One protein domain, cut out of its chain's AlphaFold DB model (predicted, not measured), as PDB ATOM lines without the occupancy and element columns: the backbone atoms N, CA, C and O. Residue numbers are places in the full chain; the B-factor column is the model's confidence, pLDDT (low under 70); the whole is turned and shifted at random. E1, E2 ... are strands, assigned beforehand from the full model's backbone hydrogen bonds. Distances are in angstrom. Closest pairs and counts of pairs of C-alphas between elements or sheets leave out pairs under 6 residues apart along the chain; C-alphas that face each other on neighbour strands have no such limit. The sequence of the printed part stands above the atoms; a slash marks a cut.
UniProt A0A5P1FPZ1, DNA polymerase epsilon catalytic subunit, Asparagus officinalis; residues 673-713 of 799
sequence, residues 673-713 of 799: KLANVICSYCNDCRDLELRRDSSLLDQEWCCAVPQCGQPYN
ATOM      1  N   LYS A 673      95.197 126.581 195.487       73.44
ATOM      2  CA  LYS A 673      95.006 125.662 196.613       73.44
ATOM      3  C   LYS A 673      94.811 126.482 197.878       73.44
ATOM      4  O   LYS A 673      95.648 127.324 198.187       73.44
ATOM      5  N   LEU A 674      93.736 126.219 198.612       75.56
ATOM      6  CA  LEU A 674      93.546 126.779 199.944       75.56
ATOM      7  C   LEU A 674      94.218 125.832 200.943       75.56
ATOM      8  O   LEU A 674      93.781 124.690 201.087       75.56
ATOM      9  N   ALA A 675      95.323 126.274 201.540       70.94
ATOM     10  CA  ALA A 675      96.177 125.428 202.369       70.94
ATOM     11  C   ALA A 675      95.638 125.253 203.799       70.94
ATOM     12  O   ALA A 675      94.906 126.109 204.294       70.94
ATOM     13  N   ASN A 676      96.050 124.176 204.477       70.75
ATOM     14  CA  ASN A 676      95.810 123.948 205.913       70.75
ATOM     15  C   ASN A 676      94.330 124.072 206.359       70.75
ATOM     16  O   ASN A 676      94.048 124.592 207.438       70.75
ATOM     17  N   VAL A 677      93.360 123.604 205.564       78.00
ATOM     18  CA  VAL A 677      91.937 123.683 205.936       78.00
ATOM     19  C   VAL A 677      91.593 122.612 206.974       78.00
ATOM     20  O   VAL A 677      91.740 121.411 206.731       78.00
ATOM     21  N   ILE A 678      91.111 123.061 208.135       80.56
ATOM     22  CA  ILE A 678      90.891 122.244 209.337       80.56
ATOM     23  C   ILE A 678      89.418 121.849 209.482       80.56
ATOM     24  O   ILE A 678      88.516 122.682 209.399       80.56
ATOM     25  N   CYS A 679      89.156 120.572 209.760       83.94
ATOM     26  CA  CYS A 679      87.838 120.104 210.169       83.94
ATOM     27  C   CYS A 679      87.613 120.346 211.671       83.94
ATOM     28  O   CYS A 679      88.267 119.727 212.506       83.94
ATOM     29  N   SER A 680      86.620 121.165 212.025       82.06
ATOM     30  CA  SER A 680      86.273 121.496 213.419       82.06
ATOM     31  C   SER A 680      85.794 120.317 214.283       82.06
ATOM     32  O   SER A 680      85.736 120.453 215.504       82.06
ATOM     33  N   TYR A 681      85.449 119.173 213.678       83.44
ATOM     34  CA  TYR A 681      85.006 117.971 214.393       83.44
ATOM     35  C   TYR A 681      86.154 116.982 214.647       83.44
ATOM     36  O   TYR A 681      86.468 116.677 215.795       83.44
ATOM     37  N   CYS A 682      86.804 116.484 213.588       82.25
ATOM     38  CA  CYS A 682      87.859 115.468 213.705       82.25
ATOM     39  C   CYS A 682      89.290 116.032 213.736       82.25
ATOM     40  O   CYS A 682      90.229 115.254 213.868       82.25
ATOM     41  N   ASN A 683      89.472 117.351 213.610       80.44
ATOM     42  CA  ASN A 683      90.773 118.024 213.497       80.44
ATOM     43  C   ASN A 683      91.655 117.583 212.306       80.44
ATOM     44  O   ASN A 683      92.814 117.992 212.239       80.44
ATOM     45  N   ASP A 684      91.105 116.839 211.337       81.12
ATOM     46  CA  ASP A 684      91.725 116.583 210.027       81.12
ATOM     47  C   ASP A 684      92.128 117.899 209.341       81.12
ATOM     48  O   ASP A 684      91.417 118.901 209.445       81.12
ATOM     49  N   CYS A 685      93.272 117.899 208.658       77.50
ATOM     50  CA  CYS A 685      93.895 119.089 208.088       77.50
ATOM     51  C   CYS A 685      94.370 118.784 206.671       77.50
ATOM     52  O   CYS A 685      95.320 118.022 206.484       77.50
ATOM     53  N   ARG A 686      93.729 119.402 205.676       76.81
ATOM     54  CA  ARG A 686      94.012 119.152 204.261       76.81
ATOM     55  C   ARG A 686      94.019 120.431 203.436       76.81
ATOM     56  O   ARG A 686      93.311 121.384 203.743       76.81
ATOM     57  N   ASP A 687      94.751 120.408 202.333       76.44
ATOM     58  CA  ASP A 687      94.622 121.435 201.303       76.44
ATOM     59  C   ASP A 687      93.363 121.162 200.453       76.44
ATOM     60  O   ASP A 687      93.009 120.002 200.191       76.44
ATOM     61  N   LEU A 688      92.683 122.228 200.022       76.25
ATOM     62  CA  LEU A 688      91.513 122.181 199.134       76.25
ATOM     63  C   LEU A 688      91.859 122.758 197.752       76.25
ATOM     64  O   LEU A 688      92.234 123.928 197.643       76.25
ATOM     65  N   GLU A 689      91.691 121.979 196.678       74.75
ATOM     66  CA  GLU A 689      91.885 122.475 195.306       74.75
ATOM     67  C   GLU A 689      90.567 123.036 194.756       74.75
ATOM     68  O   GLU A 689      89.820 122.346 194.060       74.75
ATOM     69  N   LEU A 690      90.300 124.325 195.019       72.19
ATOM     70  CA  LEU A 690      89.016 125.017 194.763       72.19
ATOM     71  C   LEU A 690      88.547 125.052 193.289       72.19
ATOM     72  O   LEU A 690      87.481 125.589 192.985       72.19
ATOM     73  N   ARG A 691      89.354 124.525 192.359       65.50
ATOM     74  CA  ARG A 691      89.062 124.397 190.920       65.50
ATOM     75  C   ARG A 691      89.106 122.950 190.399       65.50
ATOM     76  O   ARG A 691      88.891 122.761 189.203       65.50
ATOM     77  N   ARG A 692      89.432 121.951 191.232       61.72
ATOM     78  CA  ARG A 692      89.626 120.546 190.808       61.72
ATOM     79  C   ARG A 692      88.952 119.501 191.692       61.72
ATOM     80  O   ARG A 692      88.566 118.463 191.161       61.72
ATOM     81  N   ASP A 693      88.806 119.749 192.992       60.28
ATOM     82  CA  ASP A 693      88.129 118.808 193.886       60.28
ATOM     83  C   ASP A 693      86.649 118.694 193.496       60.28
ATOM     84  O   ASP A 693      85.874 119.639 193.657       60.28
ATOM     85  N   SER A 694      86.234 117.527 192.998       54.28
ATOM     86  CA  SER A 694      84.847 117.282 192.580       54.28
ATOM     87  C   SER A 694      83.851 117.441 193.734       54.28
ATOM     88  O   SER A 694      82.757 117.952 193.525       54.28
ATOM     89  N   SER A 695      84.265 117.120 194.963       57.09
ATOM     90  CA  SER A 695      83.495 117.338 196.197       57.09
ATOM     91  C   SER A 695      83.341 118.811 196.609       57.09
ATOM     92  O   SER A 695      82.716 119.083 197.627       57.09
ATOM     93  N   LEU A 696      83.949 119.755 195.879       59.12
ATOM     94  CA  LEU A 696      83.768 121.203 196.056       59.12
ATOM     95  C   LEU A 696      82.998 121.837 194.879       59.12
ATOM     96  O   LEU A 696      82.833 123.057 194.846       59.12
ATOM     97  N   LEU A 697      82.550 121.035 193.904       56.66
ATOM     98  CA  LEU A 697      81.590 121.458 192.874       56.66
ATOM     99  C   LEU A 697      80.155 121.436 193.422       56.66
ATOM    100  O   LEU A 697      79.336 122.276 193.046       56.66
ATOM    101  N   ASP A 698      79.874 120.513 194.344       57.31
ATOM    102  CA  ASP A 698      78.687 120.551 195.190       57.31
ATOM    103  C   ASP A 698      78.795 121.688 196.222       57.31
ATOM    104  O   ASP A 698      79.874 122.036 196.704       57.31
ATOM    105  N   GLN A 699      77.656 122.294 196.575       61.56
ATOM    106  CA  GLN A 699      77.618 123.526 197.384       61.56
ATOM    107  C   GLN A 699      77.997 123.313 198.869       61.56
ATOM    108  O   GLN A 699      78.256 124.287 199.584       61.56
ATOM    109  N   GLU A 700      78.070 122.057 199.321       68.62
ATOM    110  CA  GLU A 700      78.396 121.645 200.691       68.62
ATOM    111  C   GLU A 700      79.829 121.100 200.785       68.62
ATOM    112  O   GLU A 700      80.079 119.903 200.640       68.62
ATOM    113  N   TRP A 701      80.792 121.983 201.060       79.56
ATOM    114  CA  TRP A 701      82.185 121.582 201.268       79.56
ATOM    115  C   TRP A 701      82.295 120.723 202.533       79.56
ATOM    116  O   TRP A 701      82.129 121.236 203.641       79.56
ATOM    117  N   CYS A 702      82.612 119.437 202.387       83.06
ATOM    118  CA  CYS A 702      82.661 118.481 203.495       83.06
ATOM    119  C   CYS A 702      84.074 117.928 203.744       83.06
ATOM    120  O   CYS A 702      84.875 117.774 202.821       83.06
ATOM    121  N   CYS A 703      84.368 117.583 205.001       84.06
ATOM    122  CA  CYS A 703      85.587 116.868 205.382       84.06
ATOM    123  C   CYS A 703      85.690 115.523 204.643       84.06
ATOM    124  O   CYS A 703      84.736 114.745 204.613       84.06
ATOM    125  N   ALA A 704      86.867 115.238 204.076       80.31
ATOM    126  CA  ALA A 704      87.101 114.062 203.235       80.31
ATOM    127  C   ALA A 704      87.131 112.730 204.010       80.31
ATOM    128  O   ALA A 704      86.976 111.670 203.405       80.31
ATOM    129  N   VAL A 705      87.316 112.763 205.336       81.62
ATOM    130  CA  VAL A 705      87.298 111.568 206.193       81.62
ATOM    131  C   VAL A 705      85.895 110.933 206.152       81.62
ATOM    132  O   VAL A 705      84.954 111.550 206.666       81.62
ATOM    133  N   PRO A 706      85.717 109.703 205.615       75.25
ATOM    134  CA  PRO A 706      84.388 109.162 205.294       75.25
ATOM    135  C   PRO A 706      83.427 109.032 206.482       75.25
ATOM    136  O   PRO A 706      82.216 109.136 206.316       75.25
ATOM    137  N   GLN A 707      83.963 108.821 207.688       75.94
ATOM    138  CA  GLN A 707      83.175 108.695 208.923       75.94
ATOM    139  C   GLN A 707      82.872 110.044 209.599       75.94
ATOM    140  O   GLN A 707      82.057 110.111 210.516       75.94
ATOM    141  N   CYS A 708      83.510 111.126 209.146       82.88
ATOM    142  CA  CYS A 708      83.269 112.482 209.622       82.88
ATOM    143  C   CYS A 708      82.253 113.188 208.713       82.88
ATOM    144  O   CYS A 708      81.125 113.482 209.124       82.88
ATOM    145  N   GLY A 709      82.656 113.474 207.470       80.50
ATOM    146  CA  GLY A 709      81.877 114.246 206.501       80.50
ATOM    147  C   GLY A 709      81.433 115.640 206.964       80.50
ATOM    148  O   GLY A 709      80.606 116.236 206.293       80.50
ATOM    149  N   GLN A 710      81.916 116.150 208.105       84.12
ATOM    150  CA  GLN A 710      81.527 117.442 208.687       84.12
ATOM    151  C   GLN A 710      81.605 118.563 207.633       84.12
ATOM    152  O   GLN A 710      82.672 118.719 207.031       84.12
ATOM    153  N   PRO A 711      80.543 119.367 207.431       85.19
ATOM    154  CA  PRO A 711      80.611 120.532 206.562       85.19
ATOM    155  C   PRO A 711      81.552 121.584 207.160       85.19
ATOM    156  O   PRO A 711      81.500 121.885 208.358       85.19
ATOM    157  N   TYR A 712      82.414 122.154 206.322       85.69
ATOM    158  CA  TYR A 712      83.222 123.316 206.677       85.69
ATOM    159  C   TYR A 712      82.321 124.557 206.781       85.69
ATOM    160  O   TYR A 712      81.402 124.734 205.979       85.69
ATOM    161  N   ASN A 713      82.576 125.437 207.755       84.62
ATOM    162  CA  ASN A 713      81.807 126.676 207.881       84.62
ATOM    163  C   ASN A 713      82.126 127.605 206.697       84.62
ATOM    164  O   ASN A 713      83.201 128.202 206.645       84.62
TER     165      ASN A 713
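Overview. This is residues 673 to 713 of the 799 residues of the protein "DNA polymerase epsilon catalytic subunit" of Asparagus officinalis (UniProt A0A5P1FPZ1). This domain has little regular structure: a small two-stranded hairpin, E1 and E2, forms one side, and the long stretch of residues 690 to 713 folds back over it in loops. The printed part has 41 residues, with no named helix and strands E1 then E2, an antiparallel pair in the order E1 - E2. The class is all strand, though the named elements hold only 11 residues. The whole is compact, with a radius of gyration of the C-alphas of 9.5 A, and rounded, spanning 24 by 19 by 17 A.

Arrangement. Begin at E1, residues 673 to 678; a short link of 6 residues leads to E2, residues 685 to 689. They form an antiparallel hairpin at 153 degrees between directions. Look for N 674 and O 688, 2.9 A apart, within hydrogen-bond range.

Along the chain. Find C-alpha 673 at (95.006, 125.662, 196.613); E1 runs 13.8 A from there. E2 runs 13.4 A to C-alpha 689 at (91.885, 122.475, 195.306).

Size, cuts and confidence. The farthest C-alphas, of Tyr 681 and Arg 691, are 24.7 A apart. The printed part has no cut. Residues 691 to 700 have pLDDT under 70.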